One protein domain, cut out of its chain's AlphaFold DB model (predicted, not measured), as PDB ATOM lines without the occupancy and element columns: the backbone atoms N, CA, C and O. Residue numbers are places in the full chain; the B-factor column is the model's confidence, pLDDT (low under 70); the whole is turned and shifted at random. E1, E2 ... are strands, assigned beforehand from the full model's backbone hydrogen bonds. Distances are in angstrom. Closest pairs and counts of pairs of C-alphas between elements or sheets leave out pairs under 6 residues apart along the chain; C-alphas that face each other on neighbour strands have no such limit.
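This is residues 328 to 438 of the 681 residues of an uncharacterized protein of Sphingobacterium sp. 30C10-4-7 (UniProt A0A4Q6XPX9). A long, twisted sheet, E1 to E5, reaches away from a smaller body like an arm, with E2 toward its far end; at its near end, by E1, the small three-strand sheet E6 E7 E8 follows, and the hairpin E9 E10 lies beyond that sheet. The printed part has 111 residues with no named helix and ten named strands, E1 to E10 in order, 60 residues in all; the class is all strand. The first sheet is branched and its neighbour pairs are antiparallel; the others run E6 E7 E8 and E9 E10, also antiparallel. The whole is compact, with a radius of gyration of the C-alphas of 14.7 A and spans of 43 by 34 by 32 A.

Start at E1, residues 328 to 331, and look across to E3, residues 343 to 354: N 330 and O 351 are 2.8 A apart, within hydrogen-bond range. E2, residues 338 to 340, lies on the same side of E3 as E1, but beside residues 343 to 345, with N 345 and O 338 at 2.8 A. On the other side of E3 find E4, residues 357 to 365, antiparallel at 170 degrees, with N 350 and O 361 at 2.9 A. E5, residues 369 to 375, is the next neighbour, with N 360 and O 374 at 2.8 A; E2 to E5 form a meander, each strand the antiparallel neighbour of the one before. A second meander is E6, residues 381 to 385, E7, residues 398 to 402, and E8, residues 407 to 413. Look for N 384 and O 399 at 2.8 A, and N 400 and O 409 at 2.9 A. The closest C-alphas of E1 and E6 are those of Gly 331 and Asn 385, 5.0 A apart. E9, residues 423 to 426, forms a hairpin with E10, residues 429 to 432, with N 426 and O 429 at 2.8 A. The closest C-alphas of E8 and E9 are those of His 413 and Ser 426, 6.6 A apart. E2 and E10 are apart.

Find C-alpha 328, where E1 begins, at (33.405, -123.129, 58.076). E3 starts at C-alpha 343, (32.112, -153.442, 68.944), and runs 33.8 A; E4 runs 26.0 A and E5 20.5 A. E10 ends at C-alpha 432, (24.044, -117.935, 79.437).

The C-alphas of Asn 341 and Ser 436 are the two farthest apart, at 43.6 A. The printed part has no cut. The link from E6 to E7, residues 386 to 397, is long. Mean pLDDT of the printed part is 86.8; residues 340 to 344, 367 to 368 and 390 to 391 are under 70.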
ATOM      1  N   THR A 328      33.200-123.433  56.660       89.19
ATOM      2  CA  THR A 328      33.405-123.129  58.076       89.19
ATOM      3  C   THR A 328      32.835-124.298  58.866       89.19
ATOM      4  O   THR A 328      31.661-124.626  58.687       89.19
ATOM      5  N   THR A 329      33.644-124.957  59.696       91.38
ATOM      6  CA  THR A 329      33.237-126.173  60.410       91.38
ATOM      7  C   THR A 329      33.720-126.161  61.851       91.38
ATOM      8  O   THR A 329      34.857-125.800  62.142       91.38
ATOM      9  N   TYR A 330      32.843-126.608  62.740       92.69
ATOM     10  CA  TYR A 330      33.093-126.773  64.158       92.69
ATOM     11  C   TYR A 330      32.692-128.176  64.603       92.69
ATOM     12  O   TYR A 330      31.755-128.765  64.059       92.69
ATOM     13  N   GLY A 331      33.388-128.706  65.609       91.88
ATOM     14  CA  GLY A 331      32.976-129.942  66.265       91.88
ATOM     15  C   GLY A 331      31.875-129.654  67.280       91.88
ATOM     16  O   GLY A 331      31.913-128.619  67.942       91.88
ATOM     17  N   LEU A 332      30.908-130.555  67.405       92.88
ATOM     18  CA  LEU A 332      29.816-130.464  68.377       92.88
ATOM     19  C   LEU A 332      29.974-131.496  69.492       92.88
ATOM     20  O   LEU A 332      30.765-132.435  69.372       92.88
ATOM     21  N   ASN A 333      29.201-131.329  70.567       88.94
ATOM     22  CA  ASN A 333      29.047-132.372  71.574       88.94
ATOM     23  C   ASN A 333      28.389-133.610  70.954       88.94
ATOM     24  O   ASN A 333      27.480-133.522  70.123       88.94
ATOM     25  N   THR A 334      28.858-134.783  71.366       81.12
ATOM     26  CA  THR A 334      28.334-136.079  70.935       81.12
ATOM     27  C   THR A 334      28.149-136.975  72.141       81.12
ATOM     28  O   THR A 334      28.817-136.808  73.160       81.12
ATOM     29  N   LYS A 335      27.275-137.976  72.013       74.38
ATOM     30  CA  LYS A 335      27.249-139.083  72.973       74.38
ATOM     31  C   LYS A 335      28.636-139.722  73.053       74.38
ATOM     32  O   LYS A 335      29.333-139.796  72.038       74.38
ATOM     33  N   GLU A 336      29.011-140.178  74.243       72.88
ATOM     34  CA  GLU A 336      30.242-140.943  74.423       72.88
ATOM     35  C   GLU A 336      30.227-142.187  73.529       72.88
ATOM     36  O   GLU A 336      29.177-142.794  73.296       72.88
ATOM     37  N   SER A 337      31.395-142.554  73.006       74.25
ATOM     38  CA  SER A 337      31.532-143.797  72.259       74.25
ATOM     39  C   SER A 337      31.276-144.990  73.182       74.25
ATOM     40  O   SER A 337      31.863-145.092  74.258       74.25
ATOM     41  N   GLU A 338      30.429-145.922  72.753       77.75
ATOM     42  CA  GLU A 338      30.069-147.104  73.543       77.75
ATOM     43  C   GLU A 338      30.866-148.331  73.077       77.75
ATOM     44  O   GLU A 338      31.060-148.535  71.876       77.75
ATOM     45  N   TYR A 339      31.259-149.203  74.009       72.31
ATOM     46  CA  TYR A 339      31.781-150.536  73.699       72.31
ATOM     47  C   TYR A 339      30.760-151.593  74.123       72.31
ATOM     48  O   TYR A 339      30.584-151.861  75.310       72.31
ATOM     49  N   ILE A 340      30.054-152.178  73.153       62.34
ATOM     50  CA  ILE A 340      29.004-153.175  73.405       62.34
ATOM     51  C   ILE A 340      29.345-154.439  72.623       62.34
ATOM     52  O   ILE A 340      29.509-154.393  71.406       62.34
ATOM     53  N   ASN A 341      29.431-155.576  73.321       60.31
ATOM     54  CA  ASN A 341      29.677-156.899  72.732       60.31
ATOM     55  C   ASN A 341      30.912-156.966  71.809       60.31
ATOM     56  O   ASN A 341      30.872-157.631  70.779       60.31
ATOM     57  N   GLY A 342      32.001-156.266  72.141       58.38
ATOM     58  CA  GLY A 342      33.215-156.287  71.316       58.38
ATOM     59  C   GLY A 342      33.272-155.239  70.200       58.38
ATOM     60  O   GLY A 342      34.259-155.186  69.471       58.38
ATOM     61  N   VAL A 343      32.234-154.408  70.046       57.72
ATOM     62  CA  VAL A 343      32.112-153.442  68.944       57.72
ATOM     63  C   VAL A 343      32.098-152.013  69.481       57.72
ATOM     64  O   VAL A 343      31.279-151.668  70.334       57.72
ATOM     65  N   TYR A 344      32.988-151.174  68.944       65.81
ATOM     66  CA  TYR A 344      33.004-149.735  69.200       65.81
ATOM     67  C   TYR A 344      31.919-149.022  68.396       65.81
ATOM     68  O   TYR A 344      31.839-149.158  67.173       65.81
ATOM     69  N   LYS A 345      31.122-148.215  69.091       73.00
ATOM     70  CA  LYS A 345      30.088-147.355  68.528       73.00
ATOM     71  C   LYS A 345      30.577-145.918  68.618       73.00
ATOM     72  O   LYS A 345      30.668-145.385  69.717       73.00
ATOM     73  N   ASN A 346      30.932-145.315  67.487       75.19
ATOM     74  CA  ASN A 346      31.479-143.957  67.466       75.19
ATOM     75  C   ASN A 346      30.426-142.952  67.002       75.19
ATOM     76  O   ASN A 346      29.691-143.204  66.040       75.19
ATOM     77  N   HIS A 347      30.398-141.800  67.664       80.44
ATOM     78  CA  HIS A 347      29.484-140.705  67.374       80.44
ATOM     79  C   HIS A 347      30.277-139.447  67.045       80.44
ATOM     80  O   HIS A 347      31.125-139.030  67.826       80.44
ATOM     81  N   TYR A 348      29.994-138.851  65.890       84.31
ATOM     82  CA  TYR A 348      30.592-137.588  65.463       84.31
ATOM     83  C   TYR A 348      29.484-136.599  65.138       84.31
ATOM     84  O   TYR A 348      28.471-136.979  64.550       84.31
ATOM     85  N   ALA A 349      29.676-135.334  65.492       89.44
ATOM     86  CA  ALA A 349      28.755-134.281  65.116       89.44
ATOM     87  C   ALA A 349      29.517-133.017  64.730       89.44
ATOM     88  O   ALA A 349      30.481-132.622  65.388       89.44
ATOM     89  N   TYR A 350      29.059-132.393  63.652       91.88
ATOM     90  CA  TYR A 350      29.673-131.212  63.067       91.88
ATOM     91  C   TYR A 350      28.614-130.146  62.845       91.88
ATOM     92  O   TYR A 350      27.518-130.434  62.358       91.88
ATOM     93  N   LEU A 351      28.975-128.907  63.148       95.25
ATOM     94  CA  LEU A 351      28.263-127.729  62.686       95.25
ATOM     95  C   LEU A 351      29.047-127.152  61.518       95.25
ATOM     96  O   LEU A 351      30.244-126.896  61.651       95.25
ATOM     97  N   PHE A 352      28.391-126.924  60.387       93.81
ATOM     98  CA  PHE A 352      29.049-126.310  59.244       93.81
ATOM     99  C   PHE A 352      28.171-125.282  58.547       93.81
ATOM    100  O   PHE A 352      26.946-125.411  58.488       93.81
ATOM    101  N   LYS A 353      28.822-124.255  58.006       92.50
ATOM    102  CA  LYS A 353      28.175-123.214  57.212       92.50
ATOM    103  C   LYS A 353      28.375-123.507  55.735       92.50
ATOM    104  O   LYS A 353      29.515-123.580  55.274       92.50
ATOM    105  N   LYS A 354      27.274-123.644  55.000       89.69
ATOM    106  CA  LYS A 354      27.259-123.760  53.541       89.69
ATOM    107  C   LYS A 354      26.469-122.589  52.982       89.69
ATOM    108  O   LYS A 354      25.285-122.436  53.274       89.69
ATOM    109  N   ASP A 355      27.118-121.773  52.159       86.88
ATOM    110  CA  ASP A 355      26.546-120.517  51.674       86.88
ATOM    111  C   ASP A 355      26.102-119.622  52.862       86.88
ATOM    112  O   ASP A 355      26.924-119.253  53.704       86.88
ATOM    113  N   ASN A 356      24.807-119.306  52.964       88.69
ATOM    114  CA  ASN A 356      24.227-118.510  54.052       88.69
ATOM    115  C   ASN A 356      23.561-119.352  55.148       88.69
ATOM    116  O   ASN A 356      23.094-118.791  56.136       88.69
ATOM    117  N   ASP A 357      23.510-120.673  54.986       92.88
ATOM    118  CA  ASP A 357      22.774-121.566  55.873       92.88
ATOM    119  C   ASP A 357      23.724-122.398  56.741       92.88
ATOM    120  O   ASP A 357      24.788-122.851  56.306       92.88
ATOM    121  N   TRP A 358      23.306-122.631  57.983       96.50
ATOM    122  CA  TRP A 358      23.983-123.534  58.906       96.50
ATOM    123  C   TRP A 358      23.330-124.907  58.900       96.50
ATOM    124  O   TRP A 358      22.104-125.034  58.851       96.50
ATOM    125  N   TYR A 359      24.158-125.938  59.004       95.62
ATOM    126  CA  TYR A 359      23.726-127.323  59.038       95.62
ATOM    127  C   TYR A 359      24.442-128.078  60.153       95.62
ATOM    128  O   TYR A 359      25.629-127.871  60.407       95.62
ATOM    129  N   LYS A 360      23.706-128.987  60.784       94.94
ATOM    130  CA  LYS A 360      24.215-129.993  61.707       94.94
ATOM    131  C   LYS A 360      24.309-131.328  60.974       94.94
ATOM    132  O   LYS A 360      23.313-131.790  60.420       94.94
ATOM    133  N   ALA A 361      25.489-131.935  60.981       92.62
ATOM    134  CA  ALA A 361      25.710-133.309  60.547       92.62
ATOM    135  C   ALA A 361      25.951-134.184  61.776       92.62
ATOM    136  O   ALA A 361      26.868-133.891  62.540       92.62
ATOM    137  N   GLU A 362      25.174-135.248  61.960       90.50
ATOM    138  CA  GLU A 362      25.407-136.248  63.012       90.50
ATOM    139  C   GLU A 362      25.666-137.596  62.349       90.50
ATOM    140  O   GLU A 362      24.893-138.042  61.506       90.50
ATOM    141  N   ILE A 363      26.779-138.231  62.699       86.88
ATOM    142  CA  ILE A 363      27.254-139.469  62.090       86.88
ATOM    143  C   ILE A 363      27.320-140.532  63.181       86.88
ATOM    144  O   ILE A 363      27.997-140.361  64.200       86.88
ATOM    145  N   HIS A 364      26.632-141.649  62.955       83.44
ATOM    146  CA  HIS A 364      26.600-142.783  63.869       83.44
ATOM    147  C   HIS A 364      27.243-143.997  63.202       83.44
ATOM    148  O   HIS A 364      26.756-144.499  62.184       83.44
ATOM    149  N   ARG A 365      28.342-144.473  63.793       74.12
ATOM    150  CA  ARG A 365      29.110-145.615  63.296       74.12
ATOM    151  C   ARG A 365      28.843-146.849  64.152       74.12
ATOM    152  O   ARG A 365      29.201-146.875  65.329       74.12
ATOM    153  N   TYR A 366      28.245-147.858  63.524       70.19
ATOM    154  CA  TYR A 366      27.968-149.189  64.073       70.19
ATOM    155  C   TYR A 366      28.498-150.269  63.107       70.19
ATOM    156  O   TYR A 366      29.449-150.026  62.369       70.19
ATOM    157  N   THR A 367      27.856-151.444  63.066       60.22
ATOM    158  CA  THR A 367      27.960-152.403  61.947       60.22
ATOM    159  C   THR A 367      27.482-151.805  60.623       60.22
ATOM    160  O   THR A 367      27.919-152.228  59.563       60.22
ATOM    161  N   THR A 368      26.598-150.805  60.675       63.25
ATOM    162  CA  THR A 368      26.217-149.978  59.529       63.25
ATOM    163  C   THR A 368      26.404-148.507  59.884       63.25
ATOM    164  O   THR A 368      26.070-148.073  60.989       63.25
ATOM    165  N   ASN A 369      26.962-147.735  58.954       77.81
ATOM    166  CA  ASN A 369      27.061-146.288  59.101       77.81
ATOM    167  C   ASN A 369      25.720-145.642  58.746       77.81
ATOM    168  O   ASN A 369      25.074-146.029  57.767       77.81
ATOM    169  N   THR A 370      25.322-144.645  59.529       83.88
ATOM    170  CA  THR A 370      24.165-143.785  59.253       83.88
ATOM    171  C   THR A 370      24.522-142.341  59.569       83.88
ATOM    172  O   THR A 370      25.426-142.081  60.369       83.88
ATOM    173  N   TYR A 371      23.824-141.396  58.944       89.19
ATOM    174  CA  TYR A 371      23.968-139.986  59.275       89.19
ATOM    175  C   TYR A 371      22.640-139.241  59.160       89.19
ATOM    176  O   TYR A 371      21.751-139.639  58.403       89.19
ATOM    177  N   THR A 372      22.529-138.139  59.892       91.62
ATOM    178  CA  THR A 372      21.476-137.134  59.738       91.62
ATOM    179  C   THR A 372      22.098-135.817  59.294       91.62
ATOM    180  O   THR A 372      23.233-135.483  59.648       91.62
ATOM    181  N   LEU A 373      21.353-135.073  58.481       92.31
ATOM    182  CA  LEU A 373      21.752-133.759  58.006       92.31
ATOM    183  C   LEU A 373      20.596-132.784  58.200       92.31
ATOM    184  O   LEU A 373      19.594-132.841  57.489       92.31
ATOM    185  N   THR A 374      20.741-131.895  59.175       94.56
ATOM    186  CA  THR A 374      19.664-131.027  59.654       94.56
ATOM    187  C   THR A 374      20.025-129.575  59.402       94.56
ATOM    188  O   THR A 374      21.092-129.118  59.807       94.56
ATOM    189  N   LYS A 375      19.138-128.821  58.748       95.12
ATOM    190  CA  LYS A 375      19.285-127.365  58.640       95.12
ATOM    191  C   LYS A 375      19.016-126.732  60.009       95.12
ATOM    192  O   LYS A 375      17.997-127.023  60.630       95.12
ATOM    193  N   MET A 376      19.930-125.886  60.467       96.31
ATOM    194  CA  MET A 376      19.797-125.170  61.734       96.31
ATOM    195  C   MET A 376      18.726-124.071  61.635       96.31
ATOM    196  O   MET A 376      18.488-123.544  60.543       96.31
ATOM    197  N   PRO A 377      18.078-123.700  62.755       95.38
ATOM    198  CA  PRO A 377      17.194-122.539  62.794       95.38
ATOM    199  C   PRO A 377      17.957-121.246  62.471       95.38
ATOM    200  O   PRO A 377      19.175-121.169  62.616       95.38
ATOM    201  N   ASN A 378      17.226-120.201  62.074       93.00
ATOM    202  CA  ASN A 378      17.824-118.909  61.712       93.00
ATOM    203  C   ASN A 378      18.475-118.177  62.897       93.00
ATOM    204  O   ASN A 378      19.252-117.257  62.675       93.00
ATOM    205  N   ILE A 379      18.129-118.536  64.135       93.94
ATOM    206  CA  ILE A 379      18.681-117.961  65.364       93.94
ATOM    207  C   ILE A 379      19.087-119.126  66.261       93.94
ATOM    208  O   ILE A 379      18.265-120.006  66.523       93.94
ATOM    209  N   PHE A 380      20.341-119.139  66.707       95.25
ATOM    210  CA  PHE A 380      20.843-120.120  67.665       95.25
ATOM    211  C   PHE A 380      22.068-119.584  68.403       95.25
ATOM    212  O   PHE A 380      22.794-118.738  67.887       95.25
ATOM    213  N   VAL A 381      22.334-120.164  69.571       96.19
ATOM    214  CA  VAL A 381      23.649-120.169  70.215       96.19
ATOM    215  C   VAL A 381      23.982-121.624  70.512       96.19
ATOM    216  O   VAL A 381      23.127-122.371  70.983       96.19
ATOM    217  N   ILE A 382      25.187-122.062  70.162       96.56
ATOM    218  CA  ILE A 382      25.555-123.477  70.245       96.56
ATOM    219  C   ILE A 382      26.991-123.643  70.718       96.56
ATOM    220  O   ILE A 382      27.888-122.919  70.279       96.56
ATOM    221  N   ALA A 383      27.192-124.606  71.616       96.81
ATOM    222  CA  ALA A 383      28.508-125.014  72.074       96.81
ATOM    223  C   ALA A 383      29.243-125.754  70.952       96.81
ATOM    224  O   ALA A 383      28.703-126.657  70.310       96.81
ATOM    225  N   VAL A 384      30.483-125.355  70.711       96.44
ATOM    226  CA  VAL A 384      31.329-125.857  69.632       96.44
ATOM    227  C   VAL A 384      32.771-125.971  70.102       96.44
ATOM    228  O   VAL A 384      33.221-125.206  70.954       96.44
ATOM    229  N   ASN A 385      33.536-126.875  69.495       93.81
ATOM    230  CA  ASN A 385      34.991-126.867  69.601       93.81
ATOM    231  C   ASN A 385      35.660-126.421  68.298       93.81
ATOM    232  O   ASN A 385      35.168-126.656  67.190       93.81
ATOM    233  N   ASN A 386      36.823-125.794  68.449       90.88
ATOM    234  CA  ASN A 386      37.610-125.209  67.366       90.88
ATOM    235  C   ASN A 386      38.601-126.191  66.709       90.88
ATOM    236  O   ASN A 386      39.562-125.752  66.079       90.88
ATOM    237  N   ARG A 387      38.417-127.513  66.851       86.00
ATOM    238  CA  ARG A 387      39.350-128.522  66.306       86.00
ATOM    239  C   ARG A 387      39.525-128.429  64.789       86.00
ATOM    240  O   ARG A 387      40.603-128.705  64.284       86.00
ATOM    241  N   TYR A 388      38.451-128.098  64.080       79.69
ATOM    242  CA  TYR A 388      38.397-128.126  62.614       79.69
ATOM    243  C   TYR A 388      38.645-126.753  61.976       79.69
ATOM    244  O   TYR A 388      38.404-126.568  60.786       79.69
ATOM    245  N   ILE A 389      39.126-125.786  62.759       79.06
ATOM    246  CA  ILE A 389      39.552-124.481  62.257       79.06
ATOM    247  C   ILE A 389      41.037-124.588  61.905       79.06
ATOM    248  O   ILE A 389      41.842-124.895  62.775       79.06
ATOM    249  N   GLU A 390      41.402-124.329  60.646       66.69
ATOM    250  CA  GLU A 390      42.773-124.520  60.125       66.69
ATOM    251  C   GLU A 390      43.873-123.805  60.926       66.69
ATOM    252  O   GLU A 390      45.000-124.284  60.981       66.69
ATOM    253  N   GLU A 391      43.559-122.673  61.556       68.94
ATOM    254  CA  GLU A 391      44.515-121.902  62.363       68.94
ATOM    255  C   GLU A 391      44.810-122.552  63.726       68.94
ATOM    256  O   GLU A 391      45.773-122.181  64.397       68.94
ATOM    257  N   ASN A 392      44.003-123.531  64.151       72.56
ATOM    258  CA  ASN A 392      44.189-124.202  65.427       72.56
ATOM    259  C   ASN A 392      45.149-125.391  65.300       72.56
ATOM    260  O   ASN A 392      44.771-126.494  64.915       72.56
ATOM    261  N   THR A 393      46.397-125.176  65.703       72.81
ATOM    262  CA  THR A 393      47.406-126.238  65.828       72.81
ATOM    263  C   THR A 393      47.467-126.841  67.238       72.81
ATOM    264  O   THR A 393      48.325-127.680  67.512       72.81
ATOM    265  N   GLY A 394      46.620-126.371  68.159       81.38
ATOM    266  CA  GLY A 394      46.583-126.772  69.563       81.38
ATOM    267  C   GLY A 394      45.521-127.835  69.875       81.38
ATOM    268  O   GLY A 394      44.835-128.338  68.984       81.38
ATOM    269  N   PRO A 395      45.361-128.209  71.160       86.19
ATOM    270  CA  PRO A 395      44.246-129.049  71.578       86.19
ATOM    271  C   PRO A 395      42.911-128.359  71.273       86.19
ATOM    272  O   PRO A 395      42.805-127.134  71.292       86.19
ATOM    273  N   ALA A 396      41.873-129.158  71.022       87.69
ATOM    274  CA  ALA A 396      40.528-128.630  70.839       87.69
ATOM    275  C   ALA A 396      40.086-127.888  72.106       87.69
ATOM    276  O   ALA A 396      40.098-128.460  73.197       87.69
ATOM    277  N   GLN A 397      39.694-126.632  71.940       94.44
ATOM    278  CA  GLN A 397      39.100-125.811  72.981       94.44
ATOM    279  C   GLN A 397      37.638-125.567  72.643       94.44
ATOM    280  O   GLN A 397      37.257-125.462  71.473       94.44
ATOM    281  N   TRP A 398      36.824-125.491  73.684       96.06
ATOM    282  CA  TRP A 398      35.396-125.269  73.589       96.06
ATOM    283  C   TRP A 398      35.053-123.801  73.804       96.06
ATOM    284  O   TRP A 398      35.692-123.104  74.592       96.06
ATOM    285  N   GLY A 399      34.033-123.365  73.079       97.12
ATOM    286  CA  GLY A 399      33.408-122.053  73.138       97.12
ATOM    287  C   GLY A 399      31.991-122.159  72.578       97.12
ATOM    288  O   GLY A 399      31.489-123.258  72.343       97.12
ATOM    289  N   ALA A 400      31.334-121.032  72.339       97.88
ATOM    290  CA  ALA A 400      30.012-121.005  71.727       97.88
ATOM    291  C   ALA A 400      29.943-119.940  70.646       97.88
ATOM    292  O   ALA A 400      30.539-118.872  70.788       97.88
ATOM    293  N   ILE A 401      29.191-120.227  69.590       97.44
ATOM    294  CA  ILE A 401      28.951-119.288  68.495       97.44
ATOM    295  C   ILE A 401      27.459-119.121  68.237       97.44
ATOM    296  O   ILE A 401      26.656-119.971  68.629       97.44
ATOM    297  N   ASN A 402      27.103-118.051  67.532       96.50
ATOM    298  CA  ASN A 402      25.749-117.831  67.032       96.50
ATOM    299  C   ASN A 402      25.633-118.029  65.506       96.50
ATOM    300  O   ASN A 402      26.610-118.330  64.813       96.50
ATOM    301  N   GLN A 403      24.436-117.796  64.957       95.19
ATOM    302  CA  GLN A 403      24.154-117.888  63.516       95.19
ATOM    303  C   GLN A 403      25.009-116.965  62.629       95.19
ATOM    304  O   GLN A 403      25.185-117.235  61.438       95.19
ATOM    305  N   ASN A 404      25.560-115.882  63.176       95.25
ATOM    306  CA  ASN A 404      26.402-114.945  62.434       95.25
ATOM    307  C   ASN A 404      27.873-115.383  62.406       95.25
ATOM    308  O   ASN A 404      28.688-114.704  61.785       95.25
ATOM    309  N   ASN A 405      28.204-116.527  63.018       95.12
ATOM    310  CA  ASN A 405      29.573-116.958  63.301       95.12
ATOM    311  C   ASN A 405      30.297-116.056  64.319       95.12
ATOM    312  O   ASN A 405      31.527-116.012  64.341       95.12
ATOM    313  N   GLU A 406      29.553-115.313  65.142       96.56
ATOM    314  CA  GLU A 406      30.126-114.508  66.220       96.56
ATOM    315  C   GLU A 406      30.407-115.417  67.415       96.56
ATOM    316  O   GLU A 406      29.570-116.241  67.790       96.56
ATOM    317  N   VAL A 407      31.590-115.269  68.012       97.00
ATOM    318  CA  VAL A 407      31.978-116.008  69.218       97.00
ATOM    319  C   VAL A 407      31.274-115.386  70.420       97.00
ATOM    320  O   VAL A 407      31.585-114.266  70.815       97.00
ATOM    321  N   ILE A 408      30.323-116.124  70.983       98.06
ATOM    322  CA  ILE A 408      29.541-115.750  72.164       98.06
ATOM    323  C   ILE A 408      30.285-116.136  73.444       98.06
ATOM    324  O   ILE A 408      30.402-115.327  74.358       98.06
ATOM    325  N   ILE A 409      30.836-117.353  73.492       97.12
ATOM    326  CA  ILE A 409      31.720-117.810  74.574       97.12
ATOM    327  C   ILE A 409      33.099-118.088  73.961       97.12
ATOM    328  O   ILE A 409      33.167-118.879  73.015       97.12
ATOM    329  N   PRO A 410      34.191-117.469  74.453       96.19
ATOM    330  CA  PRO A 410      35.528-117.655  73.894       96.19
ATOM    331  C   PRO A 410      36.011-119.113  73.910       96.19
ATOM    332  O   PRO A 410      35.687-119.879  74.814       96.19
ATOM    333  N   PHE A 411      36.839-119.485  72.926       95.19
ATOM    334  CA  PHE A 411      37.457-120.814  72.825       95.19
ATOM    335  C   PHE A 411      38.611-120.995  73.818       95.19
ATOM    336  O   PHE A 411      39.773-121.094  73.440       95.19
ATOM    337  N   GLU A 412      38.300-121.025  75.107       94.06
ATOM    338  CA  GLU A 412      39.291-121.158  76.181       94.06
ATOM    339  C   GLU A 412      38.964-122.281  77.171       94.06
ATOM    340  O   GLU A 412      39.664-122.431  78.179       94.06
ATOM    341  N   HIS A 413      37.912-123.054  76.882       93.12
ATOM    342  CA  HIS A 413      37.416-124.113  77.749       93.12
ATOM    343  C   HIS A 413      37.938-125.485  77.354       93.12
ATOM    344  O   HIS A 413      38.110-125.786  76.172       93.12
ATOM    345  N   LYS A 414      38.162-126.349  78.345       92.31
ATOM    346  CA  LYS A 414      38.480-127.763  78.092       92.31
ATOM    347  C   LYS A 414      37.238-128.536  77.663       92.31
ATOM    348  O   LYS A 414      37.360-129.472  76.877       92.31
ATOM    349  N   GLN A 415      36.073-128.131  78.162       90.06
ATOM    350  CA  GLN A 415      34.770-128.679  77.805       90.06
ATOM    351  C   GLN A 415      33.694-127.600  77.965       90.06
ATOM    352  O   GLN A 415      33.755-126.800  78.894       90.06
ATOM    353  N   LEU A 416      32.700-127.594  77.077       92.38
ATOM    354  CA  LEU A 416      31.481-126.805  77.230       92.38
ATOM    355  C   LEU A 416      30.289-127.675  76.829       92.38
ATOM    356  O   LEU A 416      30.206-128.114  75.680       92.38
ATOM    357  N   ASN A 417      29.385-127.927  77.769       90.00
ATOM    358  CA  ASN A 417      28.176-128.706  77.518       90.00
ATOM    359  C   ASN A 417      27.212-127.948  76.590       90.00
ATOM    360  O   ASN A 417      27.284-126.722  76.458       90.00
ATOM    361  N   ASP A 418      26.300-128.681  75.952       90.75
ATOM    362  CA  ASP A 418      25.246-128.079  75.135       90.75
ATOM    363  C   ASP A 418      24.363-127.143  75.968       90.75
ATOM    364  O   ASP A 418      24.179-127.335  77.172       90.75
ATOM    365  N   PHE A 419      23.789-126.135  75.306       89.50
ATOM    366  CA  PHE A 419      22.831-125.248  75.951       89.50
ATOM    367  C   PHE A 419      21.560-126.023  76.315       89.50
ATOM    368  O   PHE A 419      20.829-126.485  75.439       89.50
ATOM    369  N   VAL A 420      21.273-126.121  77.611       83.81
ATOM    370  CA  VAL A 420      20.029-126.678  78.155       83.81
ATOM    371  C   VAL A 420      19.313-125.560  78.898       83.81
ATOM    372  O   VAL A 420      19.883-124.949  79.798       83.81
ATOM    373  N   ASN A 421      18.079-125.244  78.490       77.75
ATOM    374  CA  ASN A 421      17.309-124.106  79.018       77.75
ATOM    375  C   ASN A 421      18.101-122.776  78.995       77.75
ATOM    376  O   ASN A 421      18.045-121.979  79.929       77.75
ATOM    377  N   GLY A 422      18.884-122.558  77.935       85.31
ATOM    378  CA  GLY A 422      19.689-121.350  77.750       85.31
ATOM    379  C   GLY A 422      20.908-121.235  78.671       85.31
ATOM    380  O   GLY A 422      21.364-120.119  78.939       85.31
ATOM    381  N   ARG A 423      21.427-122.358  79.187       86.38
ATOM    382  CA  ARG A 423      22.641-122.421  80.018       86.38
ATOM    383  C   ARG A 423      23.617-123.473  79.509       86.38
ATOM    384  O   ARG A 423      23.194-124.567  79.155       86.38
ATOM    385  N   ALA A 424      24.908-123.152  79.534       88.50
ATOM    386  CA  ALA A 424      25.994-124.064  79.187       88.50
ATOM    387  C   ALA A 424      27.023-124.133  80.326       88.50
ATOM    388  O   ALA A 424      27.465-123.100  80.836       88.50
ATOM    389  N   LEU A 425      27.401-125.347  80.730       85.25
ATOM    390  CA  LEU A 425      28.370-125.606  81.799       85.25
ATOM    391  C   LEU A 425      29.769-125.854  81.220       85.25
ATOM    392  O   LEU A 425      29.915-126.632  80.277       85.25
ATOM    393  N   SER A 426      30.796-125.245  81.814       88.88
ATOM    394  CA  SER A 426      32.212-125.534  81.558       88.88
ATOM    395  C   SER A 426      32.989-125.748  82.854       88.88
ATOM    396  O   SER A 426      32.477-125.535  83.954       88.88
ATOM    397  N   GLU A 427      34.275-126.096  82.744       86.31
ATOM    398  CA  GLU A 427      35.155-126.202  83.913       86.31
ATOM    399  C   GLU A 427      35.406-124.867  84.639       86.31
ATOM    400  O   GLU A 427      35.939-124.874  85.748       86.31
ATOM    401  N   LYS A 428      35.054-123.724  84.030       86.25
ATOM    402  CA  LYS A 428      35.197-122.391  84.645       86.25
ATOM    403  C   LYS A 428      33.902-121.876  85.269       86.25
ATOM    404  O   LYS A 428      33.953-120.904  86.028       86.25
ATOM    405  N   GLY A 429      32.767-122.502  84.955       84.81
ATOM    406  CA  GLY A 429      31.467-122.075  85.445       84.81
ATOM    407  C   GLY A 429      30.331-122.205  84.434       84.81
ATOM    408  O   GLY A 429      30.419-122.957  83.468       84.81
ATOM    409  N   ILE A 430      29.248-121.469  84.677       85.25
ATOM    410  CA  ILE A 430      28.020-121.522  83.871       85.25
ATOM    411  C   ILE A 430      27.879-120.250  83.054       85.25
ATOM    412  O   ILE A 430      27.968-119.150  83.598       85.25
ATOM    413  N   TYR A 431      27.557-120.408  81.778       90.81
ATOM    414  CA  TYR A 431      27.316-119.322  80.844       90.81
ATOM    415  C   TYR A 431      25.854-119.297  80.397       90.81
ATOM    416  O   TYR A 431      25.222-120.346  80.266       90.81
ATOM    417  N   ASN A 432      25.319-118.105  80.139       89.75
ATOM    418  CA  ASN A 432      24.044-117.935  79.437       89.75
ATOM    419  C   ASN A 432      24.242-117.798  77.914       89.75
ATOM    420  O   ASN A 432      25.366-117.744  77.412       89.75
ATOM    421  N   GLU A 433      23.139-117.695  77.172       91.69
ATOM    422  CA  GLU A 433      23.148-117.510  75.710       91.69
ATOM    423  C   GLU A 433      23.712-116.156  75.249       91.69
ATOM    424  O   GLU A 433      24.033-116.008  74.075       91.69
ATOM    425  N   SER A 434      23.890-115.174  76.142       92.75
ATOM    426  CA  SER A 434      24.633-113.944  75.823       92.75
ATOM    427  C   SER A 434      26.142-114.081  76.042       92.75
ATOM    428  O   SER A 434      26.870-113.110  75.853       92.75
ATOM    429  N   GLY A 435      26.620-115.255  76.468       92.25
ATOM    430  CA  GLY A 435      28.031-115.514  76.755       92.25
ATOM    431  C   GLY A 435      28.509-114.966  78.098       92.25
ATOM    432  O   GLY A 435      29.703-114.969  78.388       92.25
ATOM    433  N   SER A 436      27.592-114.491  78.937       91.44
ATOM    434  CA  SER A 436      27.907-113.987  80.267       91.44
ATOM    435  C   SER A 436      28.088-115.146  81.242       91.44
ATOM    436  O   SER A 436      27.231-116.026  81.334       91.44
ATOM    437  N   LEU A 437      29.195-115.124  81.988       90.00
ATOM    438  CA  LEU A 437      29.451-116.045  83.091       90.00
ATOM    439  C   LEU A 437      28.521-115.693  84.261       90.00
ATOM    440  O   LEU A 437      28.673-114.640  84.876       90.00
ATOM    441  N   ILE A 438      27.569-116.572  84.557       84.81
ATOM    442  CA  ILE A 438      26.590-116.413  85.639       84.81
ATOM    443  C   ILE A 438      27.194-116.865  86.971       84.81
ATOM    444  O   ILE A 438      27.064-116.200  87.994       84.81
TER     445      ILE A 438